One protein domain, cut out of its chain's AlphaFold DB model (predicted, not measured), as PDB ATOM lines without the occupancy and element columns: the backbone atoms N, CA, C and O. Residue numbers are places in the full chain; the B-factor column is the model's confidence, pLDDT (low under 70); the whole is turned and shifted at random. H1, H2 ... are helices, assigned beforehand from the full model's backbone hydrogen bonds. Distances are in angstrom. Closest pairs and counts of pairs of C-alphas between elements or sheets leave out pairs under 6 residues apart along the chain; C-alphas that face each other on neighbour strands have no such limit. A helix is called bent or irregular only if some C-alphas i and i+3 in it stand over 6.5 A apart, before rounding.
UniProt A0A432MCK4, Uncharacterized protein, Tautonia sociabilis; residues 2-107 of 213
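AT A GLANCE: This is residues 2 to 107 of the 213 residues of an uncharacterized protein of Tautonia sociabilis (UniProt A0A432MCK4). Four helices make an up-and-down bundle, with H3 and H4 side by side as the middle pair and H1 and H2 on opposite sides of that pair, so that the four form a diamond in cross-section. The link between H1 and H2, residues 21 to 30, bridges the two far sides at one end of the bundle. The printed part has 106 residues with four named helices, in the order H1, H2, H3, H4, and no named strand; the class is all helix. It is compact, with a radius of gyration of the C-alphas of 14.7 A, and flat in outline, spanning 51 by 28 by 14 A.

HOW THE PARTS SIT: H1, residues 2 to 20, touches H3, residues 59 to 75, the closest C-alphas being those of Ala 19 and Val 72, 5.3 A apart; the two run the same way at a shallow tilt of 13 degrees. H1 also touches H4, residues 79 to 105, with the C-alphas of His 4 and Leu 96 closest at 6.6 A; they run opposite ways at a shallow tilt of 15 degrees. H1 is apart from H2, residues 31 to 51. H2 and H3 form a helical hairpin: they touch, closest at the C-alphas of Ile 34 and Gly 73, 6.1 A, and run opposite ways at a shallow tilt of 2 degrees. H2 touches H4 at the C-alphas of Ala 37 and Ala 86, 6.3 A, their closest, and runs the same way at a shallow tilt of 8 degrees. H3 and H4 are the hub, touching three helices each. They form a second helical hairpin, with 23 pairs of C-alphas within 8 A, the closest being those of Trp 62 and Ser 93 at 5.1 A, and run opposite ways at a shallow tilt of 9 degrees. In H1 and H4 every O i to N i+4 pair is within hydrogen-bond range; in H2 it is 15 of 17 and in H3 12 of 13.

IN THESE COORDINATES: H1 begins at C-alpha 2, (19.040, -19.112, 12.860), and measures 27.3 A to C-alpha 20. H2 measures 30.4 A from C-alpha 31, (18.562, -55.156, 18.602), to C-alpha 51. It has a kink of 33 degrees near residue 38 and is only just irregular, C-alphas 37 and 40 being 6.8 A apart. H3 measures 24.1 A. H4, the longest with 27 residues, measures 38.5 A and ends at C-alpha 105, (22.935, -24.077, -2.977).

THE WHOLE: The two C-alphas farthest apart are those of His 25 and Gly 107, at 51.6 A. The printed part has no cut. The link from H3 to H4 is tight, and those from H1 to H2 and from H2 to H3 are short. The mean pLDDT of the printed part is 82.7; residues 18 to 19, 21 to 28 and 52 to 55 are under 70.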
ATOM      1  N   THR A   2      19.759 -19.087  11.563       77.50
ATOM      2  CA  THR A   2      19.040 -19.112  12.860       77.50
ATOM      3  C   THR A   2      18.044 -20.272  12.983       77.50
ATOM      4  O   THR A   2      18.105 -21.023  13.948       77.50
ATOM      5  N   LEU A   3      17.216 -20.502  11.958       77.19
ATOM      6  CA  LEU A   3      16.286 -21.640  11.903       77.19
ATOM      7  C   LEU A   3      16.989 -23.010  12.000       77.19
ATOM      8  O   LEU A   3      16.492 -23.909  12.666       77.19
ATOM      9  N   HIS A   4      18.155 -23.162  11.359       78.31
ATOM     10  CA  HIS A   4      18.921 -24.420  11.342       78.31
ATOM     11  C   HIS A   4      19.400 -24.805  12.742       78.31
ATOM     12  O   HIS A   4      19.253 -25.942  13.181       78.31
ATOM     13  N   LEU A   5      19.914 -23.817  13.471       77.75
ATOM     14  CA  LEU A   5      20.419 -23.990  14.829       77.75
ATOM     15  C   LEU A   5      19.286 -24.251  15.829       77.75
ATOM     16  O   LEU A   5      19.430 -25.112  16.695       77.75
ATOM     17  N   SER A   6      18.142 -23.578  15.672       79.19
ATOM     18  CA  SER A   6      16.950 -23.842  16.488       79.19
ATOM     19  C   SER A   6      16.431 -25.270  16.305       79.19
ATOM     20  O   SER A   6      16.075 -25.921  17.286       79.19
ATOM     21  N   LEU A   7      16.433 -25.786  15.071       78.81
ATOM     22  CA  LEU A   7      16.024 -27.163  14.778       78.81
ATOM     23  C   LEU A   7      16.977 -28.190  15.404       78.81
ATOM     24  O   LEU A   7      16.513 -29.143  16.026       78.81
ATOM     25  N   LEU A   8      18.295 -27.974  15.313       76.69
ATOM     26  CA  LEU A   8      19.286 -28.825  15.985       76.69
ATOM     27  C   LEU A   8      19.082 -28.840  17.507       76.69
ATOM     28  O   LEU A   8      19.048 -29.911  18.113       76.69
ATOM     29  N   GLY A   9      18.891 -27.668  18.119       76.44
ATOM     30  CA  GLY A   9      18.626 -27.554  19.554       76.44
ATOM     31  C   GLY A   9      17.354 -28.292  19.980       76.44
ATOM     32  O   GLY A   9      17.354 -29.004  20.984       76.44
ATOM     33  N   LEU A  10      16.287 -28.194  19.183       82.44
ATOM     34  CA  LEU A  10      15.016 -28.862  19.461       82.44
ATOM     35  C   LEU A  10      15.141 -30.392  19.436       82.44
ATOM     36  O   LEU A  10      14.550 -31.058  20.282       82.44
ATOM     37  N   ILE A  11      15.957 -30.957  18.540       78.94
ATOM     38  CA  ILE A  11      16.218 -32.406  18.493       78.94
ATOM     39  C   ILE A  11      16.931 -32.883  19.760       78.94
ATOM     40  O   ILE A  11      16.563 -33.921  20.313       78.94
ATOM     41  N   VAL A  12      17.913 -32.120  20.249       76.62
ATOM     42  CA  VAL A  12      18.625 -32.445  21.495       76.62
ATOM     43  C   VAL A  12      17.664 -32.422  22.684       76.62
ATOM     44  O   VAL A  12      17.631 -33.372  23.463       76.62
ATOM     45  N   VAL A  13      16.824 -31.389  22.795       80.62
ATOM     46  CA  VAL A  13      15.801 -31.301  23.852       80.62
ATOM     47  C   VAL A  13      14.825 -32.475  23.765       80.62
ATOM     48  O   VAL A  13      14.536 -33.119  24.772       80.62
ATOM     49  N   PHE A  14      14.364 -32.813  22.562       78.44
ATOM     50  CA  PHE A  14      13.456 -33.935  22.349       78.44
ATOM     51  C   PHE A  14      14.102 -35.278  22.730       78.44
ATOM     52  O   PHE A  14      13.436 -36.135  23.312       78.44
ATOM     53  N   ALA A  15      15.404 -35.454  22.469       73.56
ATOM     54  CA  ALA A  15      16.175 -36.629  22.885       73.56
ATOM     55  C   ALA A  15      16.237 -36.764  24.410       73.56
ATOM     56  O   ALA A  15      15.996 -37.845  24.949       73.56
ATOM     57  N   LEU A  16      16.505 -35.657  25.108       76.88
ATOM     58  CA  LEU A  16      16.558 -35.613  26.569       76.88
ATOM     59  C   LEU A  16      15.197 -35.937  27.193       76.88
ATOM     60  O   LEU A  16      15.129 -36.722  28.139       76.88
ATOM     61  N   ILE A  17      14.108 -35.399  26.637       79.06
ATOM     62  CA  ILE A  17      12.742 -35.708  27.083       79.06
ATOM     63  C   ILE A  17      12.437 -37.195  26.854       79.06
ATOM     64  O   ILE A  17      12.003 -37.882  27.778       79.06
ATOM     65  N   GLY A  18      12.731 -37.720  25.661       69.88
ATOM     66  CA  GLY A  18      12.519 -39.129  25.320       69.88
ATOM     67  C   GLY A  18      13.301 -40.101  26.211       69.88
ATOM     68  O   GLY A  18      12.771 -41.145  26.585       69.88
ATOM     69  N   ALA A  19      14.529 -39.745  26.597       69.50
ATOM     70  CA  ALA A  19      15.354 -40.520  27.525       69.50
ATOM     71  C   ALA A  19      14.866 -40.443  28.985       69.50
ATOM     72  O   ALA A  19      15.083 -41.379  29.757       69.50
ATOM     73  N   SER A  20      14.200 -39.349  29.366       73.81
ATOM     74  CA  SER A  20      13.729 -39.102  30.737       73.81
ATOM     75  C   SER A  20      12.364 -39.734  31.038       73.81
ATOM     76  O   SER A  20      12.028 -39.974  32.199       73.81
ATOM     77  N   LEU A  21      11.566 -40.033  30.009       69.56
ATOM     78  CA  LEU A  21      10.253 -40.655  30.167       69.56
ATOM     79  C   LEU A  21      10.396 -42.152  30.489       69.56
ATOM     80  O   LEU A  21      10.825 -42.954  29.660       69.56
ATOM     81  N   LYS A  22       9.977 -42.550  31.696       62.69
ATOM     82  CA  LYS A  22       9.852 -43.957  32.111       62.69
ATOM     83  C   LYS A  22       8.387 -44.408  32.096       62.69
ATOM     84  O   LYS A  22       7.688 -44.150  33.074       62.69
ATOM     85  N   PRO A  23       7.934 -45.182  31.094       52.03
ATOM     86  CA  PRO A  23       6.726 -45.978  31.257       52.03
ATOM     87  C   PRO A  23       7.065 -47.471  31.267       52.03
ATOM     88  O   PRO A  23       7.576 -48.009  30.285       52.03
ATOM     89  N   GLY A  24       6.708 -48.130  32.371       59.06
ATOM     90  CA  GLY A  24       6.403 -49.561  32.412       59.06
ATOM     91  C   GLY A  24       7.582 -50.537  32.395       59.06
ATOM     92  O   GLY A  24       8.715 -50.198  32.065       59.06
ATOM     93  N   HIS A  25       7.294 -51.764  32.831       55.94
ATOM     94  CA  HIS A  25       8.247 -52.833  33.136       55.94
ATOM     95  C   HIS A  25       9.334 -53.074  32.067       55.94
ATOM     96  O   HIS A  25       9.071 -52.980  30.869       55.94
ATOM     97  N   PRO A  26      10.563 -53.428  32.495       54.38
ATOM     98  CA  PRO A  26      11.694 -53.639  31.602       54.38
ATOM     99  C   PRO A  26      11.462 -54.865  30.711       54.38
ATOM    100  O   PRO A  26      11.593 -56.002  31.153       54.38
ATOM    101  N   LYS A  27      11.166 -54.634  29.434       63.34
ATOM    102  CA  LYS A  27      11.468 -55.597  28.376       63.34
ATOM    103  C   LYS A  27      12.628 -55.034  27.574       63.34
ATOM    104  O   LYS A  27      12.529 -53.935  27.035       63.34
ATOM    105  N   HIS A  28      13.737 -55.767  27.535       68.25
ATOM    106  CA  HIS A  28      14.843 -55.435  26.645       68.25
ATOM    107  C   HIS A  28      14.323 -55.408  25.205       68.25
ATOM    108  O   HIS A  28      13.712 -56.375  24.746       68.25
ATOM    109  N   ARG A  29      14.525 -54.284  24.508       80.19
ATOM    110  CA  ARG A  29      14.179 -54.178  23.091       80.19
ATOM    111  C   ARG A  29      15.173 -55.024  22.292       80.19
ATOM    112  O   ARG A  29      16.379 -54.863  22.484       80.19
ATOM    113  N   PRO A  30      14.708 -55.910  21.401       85.12
ATOM    114  CA  PRO A  30      15.608 -56.653  20.533       85.12
ATOM    115  C   PRO A  30      16.370 -55.692  19.615       85.12
ATOM    116  O   PRO A  30      15.800 -54.751  19.057       85.12
ATOM    117  N   TRP A  31      17.663 -55.958  19.433       86.00
ATOM    118  CA  TRP A  31      18.562 -55.156  18.602       86.00
ATOM    119  C   TRP A  31      18.052 -54.947  17.175       86.00
ATOM    120  O   TRP A  31      18.260 -53.879  16.605       86.00
ATOM    121  N   SER A  32      17.317 -55.915  16.623       88.38
ATOM    122  CA  SER A  32      16.701 -55.820  15.296       88.38
ATOM    123  C   SER A  32      15.797 -54.593  15.139       88.38
ATOM    124  O   SER A  32      15.821 -53.958  14.088       88.38
ATOM    125  N   HIS A  33      15.060 -54.193  16.180       85.94
ATOM    126  CA  HIS A  33      14.194 -53.011  16.121       85.94
ATOM    127  C   HIS A  33      14.989 -51.702  16.123       85.94
ATOM    128  O   HIS A  33      14.593 -50.744  15.465       85.94
ATOM    129  N   ILE A  34      16.109 -51.661  16.851       86.88
ATOM    130  CA  ILE A  34      16.996 -50.493  16.871       86.88
ATOM    131  C   ILE A  34      17.683 -50.358  15.509       86.88
ATOM    132  O   ILE A  34      17.674 -49.280  14.925       86.88
ATOM    133  N   LEU A  35      18.202 -51.461  14.962       90.19
ATOM    134  CA  LEU A  35      18.830 -51.483  13.638       90.19
ATOM    135  C   LEU A  35      17.856 -51.051  12.536       90.19
ATOM    136  O   LEU A  35      18.215 -50.244  11.678       90.19
ATOM    137  N   LEU A  36      16.608 -51.523  12.591       91.19
ATOM    138  CA  LEU A  36      15.575 -51.134  11.636       91.19
ATOM    139  C   LEU A  36      15.262 -49.634  11.729       91.19
ATOM    140  O   LEU A  36      15.178 -48.980  10.695       91.19
ATOM    141  N   ALA A  37      15.183 -49.069  12.938       89.94
ATOM    142  CA  ALA A  37      14.966 -47.634  13.148       89.94
ATOM    143  C   ALA A  37      16.154 -46.752  12.717       89.94
ATOM    144  O   ALA A  37      15.963 -45.593  12.363       89.94
ATOM    145  N   VAL A  38      17.373 -47.292  12.733       91.81
ATOM    146  CA  VAL A  38      18.604 -46.603  12.308       91.81
ATOM    147  C   VAL A  38      18.786 -46.638  10.788       91.81
ATOM    148  O   VAL A  38      19.352 -45.707  10.208       91.81
ATOM    149  N   SER A  39      18.282 -47.679  10.123       93.62
ATOM    150  CA  SER A  39      18.456 -47.881   8.679       93.62
ATOM    151  C   SER A  39      18.083 -46.675   7.793       93.62
ATOM    152  O   SER A  39      18.863 -46.380   6.883       93.62
ATOM    153  N   PRO A  40      17.013 -45.891   8.058       92.56
ATOM    154  CA  PRO A  40      16.675 -44.740   7.223       92.56
ATOM    155  C   PRO A  40      17.734 -43.632   7.276       92.56
ATOM    156  O   PRO A  40      17.976 -42.967   6.271       92.56
ATOM    157  N   PHE A  41      18.419 -43.455   8.413       93.06
ATOM    158  CA  PHE A  41      19.502 -42.476   8.548       93.06
ATOM    159  C   PHE A  41      20.735 -42.887   7.745       93.06
ATOM    160  O   PHE A  41      21.394 -42.035   7.158       93.06
ATOM    161  N   LEU A  42      21.030 -44.190   7.675       91.50
ATOM    162  CA  LEU A  42      22.122 -44.706   6.846       91.50
ATOM    163  C   LEU A  42      21.824 -44.504   5.358       91.50
ATOM    164  O   LEU A  42      22.693 -44.052   4.615       91.50
ATOM    165  N   VAL A  43      20.584 -44.768   4.933       92.31
ATOM    166  CA  VAL A  43      20.133 -44.472   3.566       92.31
ATOM    167  C   VAL A  43      20.269 -42.977   3.279       92.31
ATOM    168  O   VAL A  43      20.844 -42.599   2.260       92.31
ATOM    169  N   LEU A  44      19.828 -42.115   4.198       90.06
ATOM    170  CA  LEU A  44      19.968 -40.666   4.066       90.06
ATOM    171  C   LEU A  44      21.440 -40.225   3.994       90.06
ATOM    172  O   LEU A  44      21.778 -39.358   3.189       90.06
ATOM    173  N   ALA A  45      22.335 -40.837   4.771       88.19
ATOM    174  CA  ALA A  45      23.770 -40.564   4.723       88.19
ATOM    175  C   ALA A  45      24.374 -40.907   3.352       88.19
ATOM    176  O   ALA A  45      25.171 -40.140   2.809       88.19
ATOM    177  N   VAL A  46      23.969 -42.036   2.761       89.75
ATOM    178  CA  VAL A  46      24.393 -42.429   1.409       89.75
ATOM    179  C   VAL A  46      23.835 -41.457   0.368       89.75
ATOM    180  O   VAL A  46      24.603 -40.917  -0.426       89.75
ATOM    181  N   LEU A  47      22.531 -41.166   0.407       87.75
ATOM    182  CA  LEU A  47      21.881 -40.255  -0.540       87.75
ATOM    183  C   LEU A  47      22.485 -38.849  -0.494       87.75
ATOM    184  O   LEU A  47      22.832 -38.289  -1.529       87.75
ATOM    185  N   THR A  48      22.672 -38.288   0.701       83.50
ATOM    186  CA  THR A  48      23.253 -36.948   0.858       83.50
ATOM    187  C   THR A  48      24.712 -36.893   0.408       83.50
ATOM    188  O   THR A  48      25.126 -35.884  -0.157       83.50
ATOM    189  N   ARG A  49      25.500 -37.963   0.585       82.56
ATOM    190  CA  ARG A  49      26.863 -38.037   0.028       82.56
ATOM    191  C   ARG A  49      26.881 -38.097  -1.495       82.56
ATOM    192  O   ARG A  49      27.741 -37.457  -2.095       82.56
ATOM    193  N   LEU A  50      25.966 -38.849  -2.105       82.25
ATOM    194  CA  LEU A  50      25.866 -38.953  -3.563       82.25
ATOM    195  C   LEU A  50      25.413 -37.628  -4.192       82.25
ATOM    196  O   LEU A  50      25.979 -37.210  -5.197       82.25
ATOM    197  N   LEU A  51      24.446 -36.946  -3.573       76.50
ATOM    198  CA  LEU A  51      23.872 -35.698  -4.087       76.50
ATOM    199  C   LEU A  51      24.762 -34.463  -3.863       76.50
ATOM    200  O   LEU A  51      24.707 -33.531  -4.658       76.50
ATOM    201  N   LEU A  52      25.570 -34.427  -2.796       69.19
ATOM    202  CA  LEU A  52      26.288 -33.215  -2.349       69.19
ATOM    203  C   LEU A  52      27.814 -33.367  -2.381       69.19
ATOM    204  O   LEU A  52      28.541 -32.705  -1.634       69.19
ATOM    205  N   SER A  53      28.315 -34.248  -3.245       63.66
ATOM    206  CA  SER A  53      29.734 -34.602  -3.331       63.66
ATOM    207  C   SER A  53      30.657 -33.396  -3.570       63.66
ATOM    208  O   SER A  53      31.772 -33.386  -3.051       63.66
ATOM    209  N   ALA A  54      30.206 -32.347  -4.264       61.72
ATOM    210  CA  ALA A  54      31.010 -31.147  -4.509       61.72
ATOM    211  C   ALA A  54      31.012 -30.142  -3.332       61.72
ATOM    212  O   ALA A  54      32.101 -29.802  -2.862       61.72
ATOM    213  N   PRO A  55      29.864 -29.692  -2.786       64.62
ATOM    214  CA  PRO A  55      29.869 -28.614  -1.794       64.62
ATOM    215  C   PRO A  55      29.914 -29.064  -0.318       64.62
ATOM    216  O   PRO A  55      30.072 -28.228   0.574       64.62
ATOM    217  N   GLY A  56      29.817 -30.370  -0.038       71.56
ATOM    218  CA  GLY A  56      29.967 -30.950   1.303       71.56
ATOM    219  C   GLY A  56      28.729 -31.703   1.790       71.56
ATOM    220  O   GLY A  56      27.604 -31.361   1.445       71.56
ATOM    221  N   SER A  57      28.943 -32.735   2.612       82.00
ATOM    222  CA  SER A  57      27.875 -33.604   3.120       82.00
ATOM    223  C   SER A  57      27.342 -33.097   4.473       82.00
ATOM    224  O   SER A  57      28.160 -32.780   5.339       82.00
ATOM    225  N   PRO A  58      26.011 -33.073   4.686       85.19
ATOM    226  CA  PRO A  58      25.355 -32.641   5.922       85.19
ATOM    227  C   PRO A  58      25.482 -33.707   7.019       85.19
ATOM    228  O   PRO A  58      24.504 -34.342   7.409       85.19
ATOM    229  N   VAL A  59      26.713 -34.000   7.446       86.50
ATOM    230  CA  VAL A  59      27.009 -35.127   8.345       86.50
ATOM    231  C   VAL A  59      26.311 -34.962   9.690       86.50
ATOM    232  O   VAL A  59      25.694 -35.901  10.182       86.50
ATOM    233  N   ILE A  60      26.387 -33.771  10.278       87.19
ATOM    234  CA  ILE A  60      25.847 -33.485  11.615       87.19
ATOM    235  C   ILE A  60      24.320 -33.607  11.609       87.19
ATOM    236  O   ILE A  60      23.728 -34.122  12.557       87.19
ATOM    237  N   GLU A  61      23.692 -33.180  10.518       89.00
ATOM    238  CA  GLU A  61      22.247 -33.101  10.343       89.00
ATOM    239  C   GLU A  61      21.557 -34.466  10.392       89.00
ATOM    240  O   GLU A  61      20.430 -34.536  10.874       89.00
ATOM    241  N   TRP A  62      22.220 -35.543   9.952       90.44
ATOM    242  CA  TRP A  62      21.709 -36.912  10.109       90.44
ATOM    243  C   TRP A  62      22.367 -37.689  11.247       90.44
ATOM    244  O   TRP A  62      21.733 -38.576  11.821       90.44
ATOM    245  N   LEU A  63      23.599 -37.347  11.634       90.81
ATOM    246  CA  LEU A  63      24.315 -38.038  12.706       90.81
ATOM    247  C   LEU A  63      23.756 -37.707  14.094       90.81
ATOM    248  O   LEU A  63      23.634 -38.608  14.922       90.81
ATOM    249  N   VAL A  64      23.394 -36.447  14.363       89.75
ATOM    250  CA  VAL A  64      22.839 -36.041  15.667       89.75
ATOM    251  C   VAL A  64      21.482 -36.707  15.931       89.75
ATOM    252  O   VAL A  64      21.335 -37.331  16.986       89.75
ATOM    253  N   PRO A  65      20.507 -36.672  14.999       90.56
ATOM    254  CA  PRO A  65      19.255 -37.403  15.176       90.56
ATOM    255  C   PRO A  65      19.466 -38.913  15.311       90.56
ATOM    256  O   PRO A  65      18.857 -39.536  16.178       90.56
ATOM    257  N   LEU A  66      20.375 -39.496  14.521       92.94
ATOM    258  CA  LEU A  66      20.734 -40.911  14.611       92.94
ATOM    259  C   LEU A  66      21.267 -41.284  16.003       92.94
ATOM    260  O   LEU A  66      20.805 -42.253  16.606       92.94
ATOM    261  N   ALA A  67      22.214 -40.509  16.532       91.12
ATOM    262  CA  ALA A  67      22.750 -40.713  17.874       91.12
ATOM    263  C   ALA A  67      21.644 -40.597  18.935       91.12
ATOM    264  O   ALA A  67      21.581 -41.421  19.848       91.12
ATOM    265  N   GLY A  68      20.722 -39.643  18.772       88.56
ATOM    266  CA  GLY A  68      19.524 -39.524  19.603       88.56
ATOM    267  C   GLY A  68      18.661 -40.790  19.574       88.56
ATOM    268  O   GLY A  68      18.292 -41.304  20.629       88.56
ATOM    269  N   VAL A  69      18.398 -41.350  18.389       90.69
ATOM    270  CA  VAL A  69      17.623 -42.598  18.232       90.69
ATOM    271  C   VAL A  69      18.326 -43.777  18.888       90.69
ATOM    272  O   VAL A  69      17.660 -44.581  19.536       90.69
ATOM    273  N   LEU A  70      19.651 -43.874  18.786       91.00
ATOM    274  CA  LEU A  70      20.419 -44.905  19.482       91.00
ATOM    275  C   LEU A  70      20.263 -44.772  21.001       91.00
ATOM    276  O   LEU A  70      19.858 -45.730  21.657       91.00
ATOM    277  N   VAL A  71      20.502 -43.579  21.555       88.94
ATOM    278  CA  VAL A  71      20.399 -43.315  23.000       88.94
ATOM    279  C   VAL A  71      18.989 -43.600  23.521       88.94
ATOM    280  O   VAL A  71      18.824 -44.356  24.480       88.94
ATOM    281  N   VAL A  72      17.951 -43.073  22.866       86.56
ATOM    282  CA  VAL A  72      16.551 -43.342  23.235       86.56
ATOM    283  C   VAL A  72      16.207 -44.820  23.022       86.56
ATOM    284  O   VAL A  72      15.457 -45.393  23.805       86.56
ATOM    285  N   GLY A  73      16.788 -45.477  22.020       86.50
ATOM    286  CA  GLY A  73      16.636 -46.908  21.769       86.50
ATOM    287  C   GLY A  73      17.087 -47.781  22.938       86.50
ATOM    288  O   GLY A  73      16.393 -48.748  23.259       86.50
ATOM    289  N   PHE A  74      18.190 -47.411  23.596       85.19
ATOM    290  CA  PHE A  74      18.704 -48.100  24.784       85.19
ATOM    291  C   PHE A  74      17.974 -47.722  26.076       85.19
ATOM    292  O   PHE A  74      17.770 -48.578  26.934       85.19
ATOM    293  N   LEU A  75      17.599 -46.449  26.235       84.88
ATOM    294  CA  LEU A  75      17.075 -45.929  27.503       84.88
ATOM    295  C   LEU A  75      15.545 -46.012  27.617       84.88
ATOM    296  O   LEU A  75      15.015 -46.232  28.709       84.88
ATOM    297  N   CYS A  76      14.819 -45.857  26.507       81.38
ATOM    298  CA  CYS A  76      13.360 -45.809  26.508       81.38
ATOM    299  C   CYS A  76      12.748 -47.212  26.477       81.38
ATOM    300  O   CYS A  76      12.852 -47.950  25.493       81.38
ATOM    301  N   LYS A  77      12.025 -47.545  27.550       80.00
ATOM    302  CA  LYS A  77      11.352 -48.843  27.731       80.00
ATOM    303  C   LYS A  77      10.066 -48.991  26.916       80.00
ATOM    304  O   LYS A  77       9.659 -50.107  26.610       80.00
ATOM    305  N   SER A  78       9.429 -47.884  26.537       83.38
ATOM    306  CA  SER A  78       8.190 -47.911  25.759       83.38
ATOM    307  C   SER A  78       8.477 -48.008  24.263       83.38
ATOM    308  O   SER A  78       9.160 -47.158  23.693       83.38
ATOM    309  N   ASN A  79       7.926 -49.036  23.611       83.31
ATOM    310  CA  ASN A  79       8.025 -49.198  22.158       83.31
ATOM    311  C   ASN A  79       7.273 -48.102  21.405       83.31
ATOM    312  O   ASN A  79       7.802 -47.582  20.432       83.31
ATOM    313  N   THR A  80       6.091 -47.700  21.877       84.56
ATOM    314  CA  THR A  80       5.316 -46.630  21.239       84.56
ATOM    315  C   THR A  80       6.072 -45.305  21.279       84.56
ATOM    316  O   THR A  80       6.215 -44.657  20.245       84.56
ATOM    317  N   LEU A  81       6.621 -44.929  22.441       83.94
ATOM    318  CA  LEU A  81       7.394 -43.688  22.568       83.94
ATOM    319  C   LEU A  81       8.673 -43.725  21.732       83.94
ATOM    320  O   LEU A  81       9.006 -42.733  21.094       83.94
ATOM    321  N   PHE A  82       9.366 -44.865  21.697       87.12
ATOM    322  CA  PHE A  82      10.539 -45.026  20.846       87.12
ATOM    323  C   PHE A  82      10.205 -44.884  19.361       87.12
ATOM    324  O   PHE A  82      10.908 -44.165  18.665       87.12
ATOM    325  N   THR A  83       9.137 -45.521  18.875       87.88
ATOM    326  CA  THR A  83       8.738 -45.411  17.466       87.88
ATOM    327  C   THR A  83       8.381 -43.972  17.107       87.88
ATOM    328  O   THR A  83       8.862 -43.466  16.098       87.88
ATOM    329  N   VAL A  84       7.600 -43.286  17.951       88.06
ATOM    330  CA  VAL A  84       7.264 -41.865  17.753       88.06
ATOM    331  C   VAL A  84       8.531 -41.012  17.723       88.06
ATOM    332  O   VAL A  84       8.688 -40.175  16.836       88.06
ATOM    333  N   TYR A  85       9.465 -41.263  18.644       88.31
ATOM    334  CA  TYR A  85      10.742 -40.564  18.679       88.31
ATOM    335  C   TYR A  85      11.583 -40.824  17.424       88.31
ATOM    336  O   TYR A  85      12.072 -39.879  16.817       88.31
ATOM    337  N   ALA A  86      11.730 -42.084  17.011       89.94
ATOM    338  CA  ALA A  86      12.533 -42.471  15.858       89.94
ATOM    339  C   ALA A  86      11.998 -41.860  14.558       89.94
ATOM    340  O   ALA A  86      12.769 -41.298  13.782       89.94
ATOM    341  N   VAL A  87      10.677 -41.899  14.354       90.94
ATOM    342  CA  VAL A  87      10.026 -41.255  13.205       90.94
ATOM    343  C   VAL A  87      10.215 -39.740  13.260       90.94
ATOM    344  O   VAL A  87      10.619 -39.142  12.266       90.94
ATOM    345  N   GLY A  88       9.990 -39.114  14.419       88.56
ATOM    346  CA  GLY A  88      10.181 -37.672  14.595       88.56
ATOM    347  C   GLY A  88      11.623 -37.226  14.330       88.56
ATOM    348  O   GLY A  88      11.846 -36.260  13.605       88.56
ATOM    349  N   ALA A  89      12.605 -37.963  14.850       90.94
ATOM    350  CA  ALA A  89      14.026 -37.712  14.627       90.94
ATOM    351  C   ALA A  89      14.415 -37.884  13.153       90.94
ATOM    352  O   ALA A  89      15.203 -37.097  12.629       90.94
ATOM    353  N   PHE A  90      13.838 -38.870  12.459       91.81
ATOM    354  CA  PHE A  90      14.071 -39.057  11.029       91.81
ATOM    355  C   PHE A  90      13.499 -37.902  10.201       91.81
ATOM    356  O   PHE A  90      14.205 -37.338   9.367       91.81
ATOM    357  N   VAL A  91      12.263 -37.475  10.476       91.19
ATOM    358  CA  VAL A  91      11.666 -36.298   9.820       91.19
ATOM    359  C   VAL A  91      12.501 -35.045  10.090       91.19
ATOM    360  O   VAL A  91      12.798 -34.292   9.165       91.19
ATOM    361  N   ALA A  92      12.947 -34.843  11.329       89.31
ATOM    362  CA  ALA A  92      13.799 -33.711  11.677       89.31
ATOM    363  C   ALA A  92      15.147 -33.752  10.934       89.31
ATOM    364  O   ALA A  92      15.598 -32.726  10.430       89.31
ATOM    365  N   SER A  93      15.746 -34.938  10.783       91.81
ATOM    366  CA  SER A  93      16.945 -35.150   9.966       91.81
ATOM    367  C   SER A  93      16.720 -34.767   8.502       91.81
ATOM    368  O   SER A  93      17.577 -34.118   7.909       91.81
ATOM    369  N   LEU A  94      15.574 -35.124   7.911       91.50
ATOM    370  CA  LEU A  94      15.240 -34.726   6.539       91.50
ATOM    371  C   LEU A  94      15.141 -33.202   6.402       91.50
ATOM    372  O   LEU A  94      15.709 -32.633   5.471       91.50
ATOM    373  N   VAL A  95      14.468 -32.537   7.345       90.25
ATOM    374  CA  VAL A  95      14.332 -31.070   7.356       90.25
ATOM    375  C   VAL A  95      15.695 -30.394   7.516       90.25
ATOM    376  O   VAL A  95      15.995 -29.446   6.792       90.25
ATOM    377  N   LEU A  96      16.539 -30.891   8.421       89.38
ATOM    378  CA  LEU A  96      17.893 -30.379   8.623       89.38
ATOM    379  C   LEU A  96      18.760 -30.552   7.374       89.38
ATOM    380  O   LEU A  96      19.397 -29.592   6.945       89.38
ATOM    381  N   CYS A  97      18.752 -31.734   6.753       90.12
ATOM    382  CA  CYS A  97      19.469 -31.959   5.500       90.12
ATOM    383  C   CYS A  97      18.947 -31.042   4.384       90.12
ATOM    384  O   CYS A  97      19.749 -30.441   3.676       90.12
ATOM    385  N   GLY A  98      17.628 -30.869   4.251       88.69
ATOM    386  CA  GLY A  98      17.036 -29.945   3.280       88.69
ATOM    387  C   GLY A  98      17.476 -28.495   3.501       88.69
ATOM    388  O   GLY A  98      17.873 -27.816   2.558       88.69
ATOM    389  N   ASN A  99      17.487 -28.031   4.751       88.62
ATOM    390  CA  ASN A  99      17.941 -26.684   5.095       88.62
ATOM    391  C   ASN A  99      19.444 -26.498   4.836       88.62
ATOM    392  O   ASN A  99      19.849 -25.481   4.283       88.62
ATOM    393  N   TYR A 100      20.269 -27.500   5.154       88.25
ATOM    394  CA  TYR A 100      21.688 -27.494   4.796       88.25
ATOM    395  C   TYR A 100      21.875 -27.336   3.281       88.25
ATOM    396  O   TYR A 100      22.651 -26.490   2.841       88.25
ATOM    397  N   ILE A 101      21.130 -28.104   2.478       87.44
ATOM    398  CA  ILE A 101      21.184 -28.020   1.012       87.44
ATOM    399  C   ILE A 101      20.809 -26.616   0.545       87.44
ATOM    400  O   ILE A 101      21.512 -26.050  -0.284       87.44
ATOM    401  N   LEU A 102      19.748 -26.025   1.096       87.88
ATOM    402  CA  LEU A 102      19.336 -24.662   0.756       87.88
ATOM    403  C   LEU A 102      20.400 -23.622   1.121       87.88
ATOM    404  O   LEU A 102      20.642 -22.707   0.341       87.88
ATOM    405  N   LEU A 103      21.060 -23.759   2.272       88.31
ATOM    406  CA  LEU A 103      22.130 -22.845   2.687       88.31
ATOM    407  C   LEU A 103      23.344 -22.919   1.755       88.31
ATOM    408  O   LEU A 103      23.971 -21.896   1.475       88.31
ATOM    409  N   VAL A 104      23.655 -24.120   1.277       87.56
ATOM    410  CA  VAL A 104      24.787 -24.386   0.394       87.56
ATOM    411  C   VAL A 104      24.485 -23.992  -1.056       87.56
ATOM    412  O   VAL A 104      25.245 -23.244  -1.663       87.56
ATOM    413  N   HIS A 105      23.355 -24.433  -1.615       84.00
ATOM    414  CA  HIS A 105      22.935 -24.077  -2.977       84.00
ATOM    415  C   HIS A 105      22.515 -22.612  -3.104       84.00
ATOM    416  O   HIS A 105      22.698 -22.019  -4.161       84.00
ATOM    417  N   GLY A 106      22.015 -22.003  -2.027       81.12
ATOM    418  CA  GLY A 106      21.737 -20.567  -1.964       81.12
ATOM    419  C   GLY A 106      22.993 -19.692  -2.034       81.12
ATOM    420  O   GLY A 106      22.882 -18.471  -2.024       81.12
ATOM    421  N   GLY A 107      24.190 -20.288  -2.090       78.62
ATOM    422  CA  GLY A 107      25.444 -19.592  -2.377       78.62
ATOM    423  C   GLY A 107      26.026 -18.792  -1.211       78.62
ATOM    424  O   GLY A 107      27.034 -18.111  -1.408       78.62
TER     425      GLY A 107